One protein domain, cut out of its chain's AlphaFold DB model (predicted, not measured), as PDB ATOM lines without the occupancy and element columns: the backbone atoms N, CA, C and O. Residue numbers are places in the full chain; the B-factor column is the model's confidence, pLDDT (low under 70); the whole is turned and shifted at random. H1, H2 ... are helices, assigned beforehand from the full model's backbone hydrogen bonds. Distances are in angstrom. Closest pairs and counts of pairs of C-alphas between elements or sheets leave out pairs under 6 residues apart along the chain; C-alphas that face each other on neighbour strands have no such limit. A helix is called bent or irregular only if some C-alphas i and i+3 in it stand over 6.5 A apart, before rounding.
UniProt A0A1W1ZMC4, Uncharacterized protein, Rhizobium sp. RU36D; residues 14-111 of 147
ATOM      1  N   ASP A  14      21.767 -90.314 151.298       69.44
ATOM      2  CA  ASP A  14      22.907 -90.164 150.389       69.44
ATOM      3  C   ASP A  14      22.472 -89.898 148.938       69.44
ATOM      4  O   ASP A  14      23.042 -89.039 148.277       69.44
ATOM      5  N   ARG A  15      21.403 -90.533 148.428       78.19
ATOM      6  CA  ARG A  15      20.960 -90.307 147.030       78.19
ATOM      7  C   ARG A  15      20.498 -88.874 146.772       78.19
ATOM      8  O   ARG A  15      20.867 -88.302 145.748       78.19
ATOM      9  N   ASP A  16      19.751 -88.273 147.697       82.38
ATOM     10  CA  ASP A  16      19.339 -86.867 147.586       82.38
ATOM     11  C   ASP A  16      20.537 -85.912 147.727       82.38
ATOM     12  O   ASP A  16      20.604 -84.875 147.053       82.38
ATOM     13  N   GLY A  17      21.510 -86.266 148.574       85.19
ATOM     14  CA  GLY A  17      22.789 -85.565 148.692       85.19
ATOM     15  C   GLY A  17      23.608 -85.620 147.398       85.19
ATOM     16  O   GLY A  17      24.056 -84.583 146.903       85.19
ATOM     17  N   LEU A  18      23.730 -86.806 146.805       87.31
ATOM     18  CA  LEU A  18      24.424 -87.048 145.542       87.31
ATOM     19  C   LEU A  18      23.716 -86.366 144.372       87.31
ATOM     20  O   LEU A  18      24.376 -85.757 143.538       87.31
ATOM     21  N   ALA A  19      22.384 -86.359 144.328       89.19
ATOM     22  CA  ALA A  19      21.649 -85.627 143.299       89.19
ATOM     23  C   ALA A  19      21.923 -84.113 143.373       89.19
ATOM     24  O   ALA A  19      22.123 -83.462 142.343       89.19
ATOM     25  N   LYS A  20      21.975 -83.529 144.579       88.88
ATOM     26  CA  LYS A  20      22.365 -82.116 144.767       88.88
ATOM     27  C   LYS A  20      23.813 -81.868 144.358       88.88
ATOM     28  O   LYS A  20      24.100 -80.846 143.734       88.88
ATOM     29  N   GLU A  21      24.705 -82.795 144.689       89.44
ATOM     30  CA  GLU A  21      26.105 -82.750 144.281       89.44
ATOM     31  C   GLU A  21      26.243 -82.740 142.755       89.44
ATOM     32  O   GLU A  21      26.865 -81.825 142.216       89.44
ATOM     33  N   VAL A  22      25.609 -83.683 142.051       91.81
ATOM     34  CA  VAL A  22      25.640 -83.760 140.581       91.81
ATOM     35  C   VAL A  22      25.085 -82.491 139.963       91.81
ATOM     36  O   VAL A  22      25.710 -81.933 139.067       91.81
ATOM     37  N   ASN A  23      23.953 -81.988 140.464       90.69
ATOM     38  CA  ASN A  23      23.380 -80.733 139.983       90.69
ATOM     39  C   ASN A  23      24.374 -79.575 140.092       90.69
ATOM     40  O   ASN A  23      24.559 -78.829 139.133       90.69
ATOM     41  N   HIS A  24      25.040 -79.435 141.239       89.06
ATOM     42  CA  HIS A  24      26.015 -78.366 141.451       89.06
ATOM     43  C   HIS A  24      27.259 -78.531 140.571       89.06
ATOM     44  O   HIS A  24      27.673 -77.585 139.899       89.06
ATOM     45  N   LEU A  25      27.845 -79.730 140.536       88.62
ATOM     46  CA  LEU A  25      29.061 -80.007 139.770       88.62
ATOM     47  C   LEU A  25      28.820 -79.904 138.261       88.62
ATOM     48  O   LEU A  25      29.607 -79.267 137.563       88.62
ATOM     49  N   HIS A  26      27.710 -80.449 137.765       88.81
ATOM     50  CA  HIS A  26      27.350 -80.394 136.350       88.81
ATOM     51  C   HIS A  26      27.058 -78.957 135.913       88.81
ATOM     52  O   HIS A  26      27.549 -78.515 134.874       88.81
ATOM     53  N   GLN A  27      26.340 -78.187 136.737       87.62
ATOM     54  CA  GLN A  27      26.107 -76.764 136.486       87.62
ATOM     55  C   GLN A  27      27.419 -75.966 136.480       87.62
ATOM     56  O   GLN A  27      27.571 -75.050 135.673       87.62
ATOM     57  N   SER A  28      28.373 -76.302 137.353       83.88
ATOM     58  CA  SER A  28      29.687 -75.650 137.387       83.88
ATOM     59  C   SER A  28      30.544 -75.992 136.164       83.88
ATOM     60  O   SER A  28      31.297 -75.133 135.713       83.88
ATOM     61  N   LEU A  29      30.440 -77.221 135.650       84.31
ATOM     62  CA  LEU A  29      31.243 -77.730 134.536       84.31
ATOM     63  C   LEU A  29      30.677 -77.321 133.167       84.31
ATOM     64  O   LEU A  29      31.416 -76.820 132.326       84.31
ATOM     65  N   PHE A  30      29.371 -77.490 132.961       82.38
ATOM     66  CA  PHE A  30      28.711 -77.310 131.662       82.38
ATOM     67  C   PHE A  30      27.787 -76.087 131.601       82.38
ATOM     68  O   PHE A  30      27.216 -75.794 130.555       82.38
ATOM     69  N   GLY A  31      27.572 -75.377 132.714       81.88
ATOM     70  CA  GLY A  31      26.669 -74.220 132.750       81.88
ATOM     71  C   GLY A  31      25.182 -74.564 132.597       81.88
ATOM     72  O   GLY A  31      24.365 -73.651 132.471       81.88
ATOM     73  N   ARG A  32      24.817 -75.850 132.638       82.88
ATOM     74  CA  ARG A  32      23.448 -76.355 132.467       82.88
ATOM     75  C   ARG A  32      23.125 -77.448 133.496       82.88
ATOM     76  O   ARG A  32      24.055 -78.113 133.964       82.88
ATOM     77  N   PRO A  33      21.844 -77.673 133.833       86.81
ATOM     78  CA  PRO A  33      21.466 -78.771 134.710       86.81
ATOM     79  C   PRO A  33      21.728 -80.135 134.040       86.81
ATOM     80  O   PRO A  33      21.651 -80.236 132.813       86.81
ATOM     81  N   PRO A  34      22.055 -81.176 134.823       87.31
ATOM     82  CA  PRO A  34      22.222 -82.542 134.334       87.31
ATOM     83  C   PRO A  34      20.878 -83.157 133.923       87.31
ATOM     84  O   PRO A  34      19.827 -82.814 134.471       87.31
ATOM     85  N   THR A  35      20.912 -84.109 132.992       88.69
ATOM     86  CA  THR A  35      19.749 -84.951 132.680       88.69
ATOM     87  C   THR A  35      19.523 -85.985 133.784       88.69
ATOM     88  O   THR A  35      20.419 -86.296 134.572       88.69
ATOM     89  N   ALA A  36      18.323 -86.569 133.830       88.00
ATOM     90  CA  ALA A  36      18.029 -87.653 134.769       88.00
ATOM     91  C   ALA A  36      18.941 -88.880 134.551       88.00
ATOM     92  O   ALA A  36      19.323 -89.527 135.523       88.00
ATOM     93  N   SER A  37      19.326 -89.152 133.296       87.44
ATOM     94  CA  SER A  37      20.275 -90.213 132.928       87.44
ATOM     95  C   SER A  37      21.646 -89.977 133.568       87.44
ATOM     96  O   SER A  37      22.150 -90.840 134.285       87.44
ATOM     97  N   VAL A  38      22.205 -88.768 133.421       88.69
ATOM     98  CA  VAL A  38      23.494 -88.395 134.028       88.69
ATOM     99  C   VAL A  38      23.464 -88.512 135.554       88.69
ATOM    100  O   VAL A  38      24.416 -89.027 136.140       88.69
ATOM    101  N   ILE A  39      22.385 -88.068 136.209       90.94
ATOM    102  CA  ILE A  39      22.247 -88.183 137.671       90.94
ATOM    103  C   ILE A  39      22.281 -89.652 138.102       90.94
ATOM    104  O   ILE A  39      23.027 -90.006 139.015       90.94
ATOM    105  N   GLU A  40      21.495 -90.507 137.452       89.94
ATOM    106  CA  GLU A  40      21.399 -91.914 137.833       89.94
ATOM    107  C   GLU A  40      22.713 -92.662 137.565       89.94
ATOM    108  O   GLU A  40      23.205 -93.360 138.452       89.94
ATOM    109  N   HIS A  41      23.339 -92.454 136.404       90.06
ATOM    110  CA  HIS A  41      24.648 -93.039 136.099       90.06
ATOM    111  C   HIS A  41      25.730 -92.571 137.072       90.06
ATOM    112  O   HIS A  41      26.579 -93.369 137.475       90.06
ATOM    113  N   TYR A  42      25.689 -91.307 137.503       91.56
ATOM    114  CA  TYR A  42      26.623 -90.809 138.505       91.56
ATOM    115  C   TYR A  42      26.411 -91.477 139.857       91.56
ATOM    116  O   TYR A  42      27.378 -91.923 140.467       91.56
ATOM    117  N   ILE A  43      25.164 -91.574 140.326       90.75
ATOM    118  CA  ILE A  43      24.850 -92.237 141.597       90.75
ATOM    119  C   ILE A  43      25.303 -93.700 141.547       90.75
ATOM    120  O   ILE A  43      25.947 -94.175 142.480       90.75
ATOM    121  N   GLN A  44      25.032 -94.402 140.446       89.81
ATOM    122  CA  GLN A  44      25.460 -95.788 140.267       89.81
ATOM    123  C   GLN A  44      26.980 -95.928 140.284       89.81
ATOM    124  O   GLN A  44      27.509 -96.755 141.028       89.81
ATOM    125  N   ALA A  45      27.692 -95.098 139.521       88.19
ATOM    126  CA  ALA A  45      29.148 -95.099 139.522       88.19
ATOM    127  C   ALA A  45      29.712 -94.756 140.909       88.19
ATOM    128  O   ALA A  45      30.653 -95.409 141.356       88.19
ATOM    129  N   HIS A  46      29.096 -93.808 141.624       88.00
ATOM    130  CA  HIS A  46      29.494 -93.446 142.981       88.00
ATOM    131  C   HIS A  46      29.446 -94.651 143.921       88.00
ATOM    132  O   HIS A  46      30.432 -94.905 144.596       88.00
ATOM    133  N   MET A  47      28.358 -95.427 143.900       86.06
ATOM    134  CA  MET A  47      28.193 -96.604 144.765       86.06
ATOM    135  C   MET A  47      29.135 -97.769 144.428       86.06
ATOM    136  O   MET A  47      29.403 -98.610 145.287       86.06
ATOM    137  N   ILE A  48      29.576 -97.881 143.172       87.00
ATOM    138  CA  ILE A  48      30.372 -99.023 142.696       87.00
ATOM    139  C   ILE A  48      31.877 -98.742 142.805       87.00
ATOM    140  O   ILE A  48      32.652 -99.687 142.945       87.00
ATOM    141  N   MET A  49      32.301 -97.476 142.749       83.75
ATOM    142  CA  MET A  49      33.714 -97.084 142.762       83.75
ATOM    143  C   MET A  49      34.232 -96.882 144.198       83.75
ATOM    144  O   MET A  49      34.009 -95.819 144.791       83.75
ATOM    145  N   PRO A  50      34.970 -97.847 144.779       80.19
ATOM    146  CA  PRO A  50      35.477 -97.733 146.147       80.19
ATOM    147  C   PRO A  50      36.433 -96.546 146.333       80.19
ATOM    148  O   PRO A  50      36.527 -95.998 147.431       80.19
ATOM    149  N   GLU A  51      37.093 -96.085 145.267       81.94
ATOM    150  CA  GLU A  51      38.015 -94.944 145.280       81.94
ATOM    151  C   GLU A  51      37.332 -93.604 145.587       81.94
ATOM    152  O   GLU A  51      38.019 -92.604 145.817       81.94
ATOM    153  N   LEU A  52      35.998 -93.549 145.554       81.50
ATOM    154  CA  LEU A  52      35.216 -92.374 145.942       81.50
ATOM    155  C   LEU A  52      34.787 -92.408 147.414       81.50
ATOM    156  O   LEU A  52      34.390 -91.370 147.947       81.50
ATOM    157  N   HIS A  53      34.899 -93.569 148.062       77.31
ATOM    158  CA  HIS A  53      34.509 -93.789 149.452       77.31
ATOM    159  C   HIS A  53      35.714 -93.890 150.394       77.31
ATOM    160  O   HIS A  53      35.649 -93.392 151.516       77.31
ATOM    161  N   ASP A  54      36.817 -94.495 149.945       77.88
ATOM    162  CA  ASP A  54      38.051 -94.624 150.729       77.88
ATOM    163  C   ASP A  54      38.951 -93.392 150.544       77.88
ATOM    164  O   ASP A  54      39.957 -93.393 149.829       77.88
ATOM    165  N   VAL A  55      38.514 -92.278 151.130       80.75
ATOM    166  CA  VAL A  55      39.149 -90.964 150.994       80.75
ATOM    167  C   VAL A  55      39.310 -90.283 152.341       80.75
ATOM    168  O   VAL A  55      38.560 -90.506 153.286       80.75
ATOM    169  N   HIS A  56      40.319 -89.420 152.435       82.19
ATOM    170  CA  HIS A  56      40.634 -88.728 153.674       82.19
ATOM    171  C   HIS A  56      39.511 -87.750 154.064       82.19
ATOM    172  O   HIS A  56      39.047 -86.974 153.225       82.19
ATOM    173  N   ASP A  57      39.129 -87.705 155.346       80.81
ATOM    174  CA  ASP A  57      38.019 -86.870 155.842       80.81
ATOM    175  C   ASP A  57      38.134 -85.387 155.450       80.81
ATOM    176  O   ASP A  57      37.132 -84.687 155.287       80.81
ATOM    177  N   ALA A  58      39.361 -84.875 155.299       81.69
ATOM    178  CA  ALA A  58      39.595 -83.501 154.862       81.69
ATOM    179  C   ALA A  58      39.110 -83.243 153.424       81.69
ATOM    180  O   ALA A  58      38.605 -82.156 153.136       81.69
ATOM    181  N   GLU A  59      39.216 -84.229 152.531       82.38
ATOM    182  CA  GLU A  59      38.736 -84.120 151.150       82.38
ATOM    183  C   GLU A  59      37.206 -84.135 151.106       82.38
ATOM    184  O   GLU A  59      36.600 -83.311 150.419       82.38
ATOM    185  N   VAL A  60      36.573 -84.986 151.922       84.31
ATOM    186  CA  VAL A  60      35.108 -85.037 152.076       84.31
ATOM    187  C   VAL A  60      34.569 -83.702 152.590       84.31
ATOM    188  O   VAL A  60      33.626 -83.150 152.018       84.31
ATOM    189  N   ARG A  61      35.201 -83.124 153.623       84.50
ATOM    190  CA  ARG A  61      34.845 -81.786 154.130       84.50
ATOM    191  C   ARG A  61      35.006 -80.706 153.064       84.50
ATOM    192  O   ARG A  61      34.176 -79.805 152.983       84.50
ATOM    193  N   THR A  62      36.046 -80.805 152.240       85.31
ATOM    194  CA  THR A  62      36.298 -79.854 151.152       85.31
ATOM    195  C   THR A  62      35.201 -79.930 150.092       85.31
ATOM    196  O   THR A  62      34.640 -78.898 149.732       85.31
ATOM    197  N   VAL A  63      34.840 -81.134 149.635       85.69
ATOM    198  CA  VAL A  63      33.746 -81.331 148.667       85.69
ATOM    199  C   VAL A  63      32.420 -80.829 149.236       85.69
ATOM    200  O   VAL A  63      31.723 -80.058 148.576       85.69
ATOM    201  N   ARG A  64      32.107 -81.166 150.494       85.56
ATOM    202  CA  ARG A  64      30.904 -80.665 151.172       85.56
ATOM    203  C   ARG A  64      30.880 -79.135 151.222       85.56
ATOM    204  O   ARG A  64      29.874 -78.536 150.860       85.56
ATOM    205  N   ALA A  65      31.994 -78.493 151.576       83.69
ATOM    206  CA  ALA A  65      32.091 -77.035 151.603       83.69
ATOM    207  C   ALA A  65      31.910 -76.402 150.212       83.69
ATOM    208  O   ALA A  65      31.303 -75.335 150.112       83.69
ATOM    209  N   VAL A  66      32.409 -77.043 149.150       84.50
ATOM    210  CA  VAL A  66      32.201 -76.594 147.763       84.50
ATOM    211  C   VAL A  66      30.716 -76.609 147.405       84.50
ATOM    212  O   VAL A  66      30.225 -75.627 146.852       84.50
ATOM    213  N   ILE A  67      29.991 -77.668 147.771       86.56
ATOM    214  CA  ILE A  67      28.559 -77.810 147.475       86.56
ATOM    215  C   ILE A  67      27.725 -76.846 148.332       86.56
ATOM    216  O   ILE A  67      26.943 -76.059 147.799       86.56
ATOM    217  N   GLU A  68      27.917 -76.850 149.654       83.88
ATOM    218  CA  GLU A  68      27.139 -76.032 150.598       83.88
ATOM    219  C   GLU A  68      27.296 -74.534 150.334       83.88
ATOM    220  O   GLU A  68      26.320 -73.781 150.350       83.88
ATOM    221  N   LYS A  69      28.527 -74.090 150.053       81.50
ATOM    222  CA  LYS A  69      28.822 -72.680 149.761       81.50
ATOM    223  C   LYS A  69      28.649 -72.331 148.282       81.50
ATOM    224  O   LYS A  69      28.954 -71.201 147.901       81.50
ATOM    225  N   LYS A  70      28.179 -73.273 147.456       83.50
ATOM    226  CA  LYS A  70      28.018 -73.126 146.001       83.50
ATOM    227  C   LYS A  70      29.272 -72.562 145.325       83.50
ATOM    228  O   LYS A  70      29.193 -71.675 144.472       83.50
ATOM    229  N   LEU A  71      30.442 -73.041 145.745       82.88
ATOM    230  CA  LEU A  71      31.710 -72.626 145.159       82.88
ATOM    231  C   LEU A  71      31.823 -73.173 143.743       82.88
ATOM    232  O   LEU A  71      31.341 -74.259 143.434       82.88
ATOM    233  N   ASP A  72      32.498 -72.409 142.898       82.62
ATOM    234  CA  ASP A  72      32.813 -72.815 141.537       82.62
ATOM    235  C   ASP A  72      33.807 -73.983 141.586       82.62
ATOM    236  O   ASP A  72      34.975 -73.803 141.939       82.62
ATOM    237  N   ALA A  73      33.319 -75.191 141.309       83.25
ATOM    238  CA  ALA A  73      34.090 -76.417 141.471       83.25
ATOM    239  C   ALA A  73      35.277 -76.456 140.497       83.25
ATOM    240  O   ALA A  73      36.359 -76.901 140.876       83.25
ATOM    241  N   ILE A  74      35.103 -75.895 139.295       81.88
ATOM    242  CA  ILE A  74      36.149 -75.777 138.271       81.88
ATOM    243  C   ILE A  74      37.213 -74.764 138.694       81.88
ATOM    244  O   ILE A  74      38.398 -74.966 138.446       81.88
ATOM    245  N   ALA A  75      36.815 -73.695 139.388       80.31
ATOM    246  CA  ALA A  75      37.768 -72.736 139.939       80.31
ATOM    247  C   ALA A  75      38.636 -73.312 141.056       80.31
ATOM    248  O   ALA A  75      39.781 -72.894 141.223       80.31
ATOM    249  N   VAL A  76      38.067 -74.213 141.857       82.88
ATOM    250  CA  VAL A  76      38.706 -74.760 143.058       82.88
ATOM    251  C   VAL A  76      39.575 -75.977 142.728       82.88
ATOM    252  O   VAL A  76      40.630 -76.138 143.341       82.88
ATOM    253  N   GLU A  77      39.175 -76.798 141.755       85.19
ATOM    254  CA  GLU A  77      39.849 -78.052 141.387       85.19
ATOM    255  C   GLU A  77      41.374 -77.910 141.180       85.19
ATOM    256  O   GLU A  77      42.111 -78.647 141.850       85.19
ATOM    257  N   PRO A  78      41.895 -76.930 140.408       78.75
ATOM    258  CA  PRO A  78      43.331 -76.849 140.133       78.75
ATOM    259  C   PRO A  78      44.172 -76.615 141.392       78.75
ATOM    260  O   PRO A  78      45.304 -77.088 141.491       78.75
ATOM    261  N   TRP A  79      43.611 -75.912 142.381       77.69
ATOM    262  CA  TRP A  79      44.278 -75.613 143.649       77.69
ATOM    263  C   TRP A  79      44.305 -76.809 144.597       77.69
ATOM    264  O   TRP A  79      45.176 -76.890 145.463       77.69
ATOM    265  N   LEU A  80      43.366 -77.742 144.443       77.56
ATOM    266  CA  LEU A  80      43.342 -78.986 145.210       77.56
ATOM    267  C   LEU A  80      44.343 -80.002 144.652       77.56
ATOM    268  O   LEU A  80      44.930 -80.768 145.420       77.56
ATOM    269  N   ARG A  81      44.605 -79.944 143.340       70.56
ATOM    270  CA  ARG A  81      45.565 -80.818 142.654       70.56
ATOM    271  C   ARG A  81      47.014 -80.616 143.101       70.56
ATOM    272  O   ARG A  81      47.796 -81.561 143.063       70.56
ATOM    273  N   ASP A  82      47.356 -79.407 143.542       68.44
ATOM    274  CA  ASP A  82      48.694 -79.059 144.044       68.44
ATOM    275  C   ASP A  82      49.010 -79.745 145.389       68.44
ATOM    276  O   ASP A  82      50.155 -80.076 145.684       68.44
ATOM    277  N   LYS A  83      47.977 -80.030 146.197       63.97
ATOM    278  CA  LYS A  83      48.114 -80.691 147.507       63.97
ATOM    279  C   LYS A  83      47.999 -82.213 147.412       63.97
ATOM    280  O   LYS A  83      48.700 -82.928 148.124       63.97
ATOM    281  N   ASN A  84      47.113 -82.706 146.547       70.88
ATOM    282  CA  ASN A  84      46.970 -84.124 146.245       70.88
ATOM    283  C   ASN A  84      46.616 -84.293 144.763       70.88
ATOM    284  O   ASN A  84      45.553 -83.859 144.318       70.88
ATOM    285  N   ARG A  85      47.488 -84.969 144.003       70.25
ATOM    286  CA  ARG A  85      47.346 -85.157 142.547       70.25
ATOM    287  C   ARG A  85      46.014 -85.811 142.150       70.25
ATOM    288  O   ARG A  85      45.566 -85.622 141.023       70.25
ATOM    289  N   HIS A  86      45.389 -86.546 143.072       77.31
ATOM    290  CA  HIS A  86      44.114 -87.233 142.877       77.31
ATOM    291  C   HIS A  86      43.099 -86.887 143.976       77.31
ATOM    292  O   HIS A  86      42.518 -87.795 144.568       77.31
ATOM    293  N   HIS A  87      42.890 -85.603 144.272       86.88
ATOM    294  CA  HIS A  87      41.875 -85.171 145.239       86.88
ATOM    295  C   HIS A  87      40.461 -85.667 144.858       86.88
ATOM    296  O   HIS A  87      40.110 -85.692 143.674       86.88
ATOM    297  N   LEU A  88      39.627 -86.015 145.848       88.56
ATOM    298  CA  LEU A  88      38.247 -86.496 145.648       88.56
ATOM    299  C   LEU A  88      37.422 -85.634 144.675       88.56
ATOM    300  O   LEU A  88      36.769 -86.171 143.783       88.56
ATOM    301  N   LEU A  89      37.471 -84.303 144.817       86.88
ATOM    302  CA  LEU A  89      36.747 -83.376 143.930       86.88
ATOM    303  C   LEU A  89      37.119 -83.585 142.452       86.88
ATOM    304  O   LEU A  89      36.231 -83.660 141.609       86.88
ATOM    305  N   SER A  90      38.411 -83.727 142.148       88.06
ATOM    306  CA  SER A  90      38.894 -83.956 140.784       88.06
ATOM    307  C   SER A  90      38.379 -85.283 140.227       88.06
ATOM    308  O   SER A  90      37.964 -85.339 139.074       88.06
ATOM    309  N   ARG A  91      38.343 -86.345 141.048       89.00
ATOM    310  CA  ARG A  91      37.794 -87.655 140.644       89.00
ATOM    311  C   ARG A  91      36.305 -87.558 140.318       89.00
ATOM    312  O   ARG A  91      35.881 -88.074 139.291       89.00
ATOM    313  N   LYS A  92      35.532 -86.865 141.162       90.44
ATOM    314  CA  LYS A  92      34.091 -86.651 140.963       90.44
ATOM    315  C   LYS A  92      33.800 -85.834 139.700       90.44
ATOM    316  O   LYS A  92      32.926 -86.211 138.928       90.44
ATOM    317  N   ILE A  93      34.565 -84.765 139.454       88.88
ATOM    318  CA  ILE A  93      34.451 -83.965 138.224       88.88
ATOM    319  C   ILE A  93      34.795 -84.814 136.997       88.88
ATOM    320  O   ILE A  93      34.039 -84.812 136.035       88.88
ATOM    321  N   PHE A  94      35.891 -85.575 137.042       89.00
ATOM    322  CA  PHE A  94      36.308 -86.422 135.926       89.00
ATOM    323  C   PHE A  94      35.284 -87.517 135.608       89.00
ATOM    324  O   PHE A  94      34.952 -87.730 134.445       89.00
ATOM    325  N   LEU A  95      34.742 -88.174 136.637       90.06
ATOM    326  CA  LEU A  95      33.668 -89.151 136.476       90.06
ATOM    327  C   LEU A  95      32.442 -88.520 135.809       90.06
ATOM    328  O   LEU A  95      31.875 -89.095 134.885       90.06
ATOM    329  N   LEU A  96      32.052 -87.326 136.257       89.38
ATOM    330  CA  LEU A  96      30.913 -86.616 135.695       89.38
ATOM    331  C   LEU A  96      31.148 -86.230 134.229       89.38
ATOM    332  O   LEU A  96      30.266 -86.455 133.409       89.38
ATOM    333  N   SER A  97      32.343 -85.733 133.884       86.19
ATOM    334  CA  SER A  97      32.743 -85.495 132.491       86.19
ATOM    335  C   SER A  97      32.625 -86.764 131.647       86.19
ATOM    336  O   SER A  97      32.038 -86.725 130.572       86.19
ATOM    337  N   TYR A  98      33.130 -87.892 132.151       87.94
ATOM    338  CA  TYR A  98      33.105 -89.168 131.438       87.94
ATOM    339  C   TYR A  98      31.680 -89.677 131.183       87.94
ATOM    340  O   TYR A  98      31.363 -90.109 130.076       87.94
ATOM    341  N   ILE A  99      30.806 -89.599 132.190       88.94
ATOM    342  CA  ILE A  99      29.393 -89.982 132.058       88.94
ATOM    343  C   ILE A  99      28.702 -89.093 131.026       88.94
ATOM    344  O   ILE A  99      28.036 -89.602 130.129       88.94
ATOM    345  N   SER A 100      28.898 -87.779 131.126       85.00
ATOM    346  CA  SER A 100      28.350 -86.808 130.182       85.00
ATOM    347  C   SER A 100      28.822 -87.058 128.743       85.00
ATOM    348  O   SER A 100      28.016 -86.985 127.819       85.00
ATOM    349  N   GLU A 101      30.093 -87.413 128.534       81.75
ATOM    350  CA  GLU A 101      30.619 -87.787 127.212       81.75
ATOM    351  C   GLU A 101      29.958 -89.060 126.661       81.75
ATOM    352  O   GLU A 101      29.622 -89.124 125.478       81.75
ATOM    353  N   CYS A 102      29.738 -90.059 127.519       81.50
ATOM    354  CA  CYS A 102      29.140 -91.337 127.135       81.50
ATOM    355  C   CYS A 102      27.629 -91.243 126.851       81.50
ATOM    356  O   CYS A 102      27.127 -92.004 126.025       81.50
ATOM    357  N   ASP A 103      26.914 -90.312 127.490       72.06
ATOM    358  CA  ASP A 103      25.464 -90.098 127.309       72.06
ATOM    359  C   ASP A 103      25.127 -89.337 126.002       72.06
ATOM    360  O   ASP A 103      23.964 -89.132 125.676       72.06
ATOM    361  N   ALA A 104      26.142 -88.935 125.219       55.81
ATOM    362  CA  ALA A 104      26.052 -88.436 123.838       55.81
ATOM    363  C   ALA A 104      25.055 -87.281 123.545       55.81
ATOM    364  O   ALA A 104      24.782 -86.989 122.380       55.81
ATOM    365  N   GLU A 105      24.578 -86.542 124.555       56.00
ATOM    366  CA  GLU A 105      23.759 -85.323 124.383       56.00
ATOM    367  C   GLU A 105      24.582 -84.015 124.283       56.00
ATOM    368  O   GLU A 105      24.054 -82.898 124.377       56.00
ATOM    369  N   HIS A 106      25.898 -84.101 124.075       52.75
ATOM    370  CA  HIS A 106      26.748 -82.927 123.865       52.75
ATOM    371  C   HIS A 106      26.935 -82.633 122.373       52.75
ATOM    372  O   HIS A 106      27.946 -82.967 121.758       52.75
ATOM    373  N   VAL A 107      25.970 -81.908 121.797       50.47
ATOM    374  CA  VAL A 107      26.087 -81.284 120.460       50.47
ATOM    375  C   VAL A 107      27.326 -80.369 120.367       50.47
ATOM    376  O   VAL A 107      27.869 -80.155 119.286       50.47
ATOM    377  N   GLU A 108      27.814 -79.883 121.512       52.66
ATOM    378  CA  GLU A 108      29.032 -79.076 121.671       52.66
ATOM    379  C   GLU A 108      30.299 -79.790 121.167       52.66
ATOM    380  O   GLU A 108      31.207 -79.125 120.672       52.66
ATOM    381  N   TYR A 109      30.351 -81.128 121.222       48.94
ATOM    382  CA  TYR A 109      31.507 -81.898 120.744       48.94
ATOM    383  C   TYR A 109      31.425 -82.235 119.244       48.94
ATOM    384  O   TYR A 109      32.453 -82.436 118.598       48.94
ATOM    385  N   ASN A 110      30.217 -82.253 118.664       45.62
ATOM    386  CA  ASN A 110      29.990 -82.638 117.264       45.62
ATOM    387  C   ASN A 110      29.997 -81.460 116.271       45.62
ATOM    388  O   ASN A 110      30.256 -81.676 115.091       45.62
ATOM    389  N   ASN A 111      29.744 -80.219 116.708       44.72
ATOM    390  CA  ASN A 111      29.528 -79.074 115.804       44.72
ATOM    391  C   ASN A 111      30.643 -78.014 115.809       44.72
ATOM    392  O   ASN A 111      30.377 -76.817 115.679       44.72
TER     393      ASN A 111
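AT A GLANCE: This is residues 14 to 111 of the 147 residues of an uncharacterized protein of Rhizobium sp. RU36D (UniProt A0A1W1ZMC4). The longest helix, H1, and the hub helix, H5, cross about perpendicularly as the core of a compact cluster; H2 packs across both, H3 and H4 pack near the beginning of H5, and little H6 lies beyond its other end, touching no helix. The printed part has 98 residues with six named helices, H1 to H6 in chain order, and no named strand: all helix, with mostly crossed packing. It is compact, with a radius of gyration of the C-alphas of 13.0 A, and spans 38 by 26 by 23 A, only just elongated.

HOW THE PARTS SIT: Start at H1, residues 14 to 30: its residues 22 to 29 touch residues 93 to 96 of H5, residues 88 to 102, at 74 degrees, with Leu 25 and Ile 93 the closest C-alphas at 6.9 A. H2, residues 36 to 48, touches H1 with residues 39 to 43 alone, closest at C-alphas 19 and 39, 6.2 A apart, at a steep tilt of 61 degrees, opposite ways. Its residues 38 to 42 touch H5, closest at C-alphas 38 and 100, 6.4 A apart. Residues 59 to 63 of H3, residues 57 to 68, touch H5, closest at C-alphas 63 and 89, 6.0 A apart. H4, residues 73 to 81, touches H5, closest at C-alphas 77 and 90, 6.0 A apart, and H1, closest at C-alphas 73 and 28, 6.1 A apart. H6, residues 107 to 110, is apart from the other five. Every O i to N i+4 pair is within hydrogen-bond range in H1, H2, H3 and H5; in H4 3 of 5 are, and H6 is too short for one.

IN THESE COORDINATES: Find C-alpha 14 at (22.907, -90.164, 150.389), where H1 begins and runs 23.4 A. H5, 21.2 A long, begins at C-alpha 88, (38.247, -86.496, 145.648). H2 measures 18.6 A, H3 16.2 A and H4 12.3 A; H4 is only just irregular, its C-alphas 75 and 78 being 6.9 A apart. H6, 5.2 A, ends at C-alpha 110, (29.990, -82.638, 117.264).

THE WHOLE: Look to Asp 57 and Asn 111 for the C-alphas farthest apart, 41.7 A. The printed part has no cut, and no link is long. Its mean pLDDT is 81.4, with residues 14, 82 to 83 and 104 to 111 under 70.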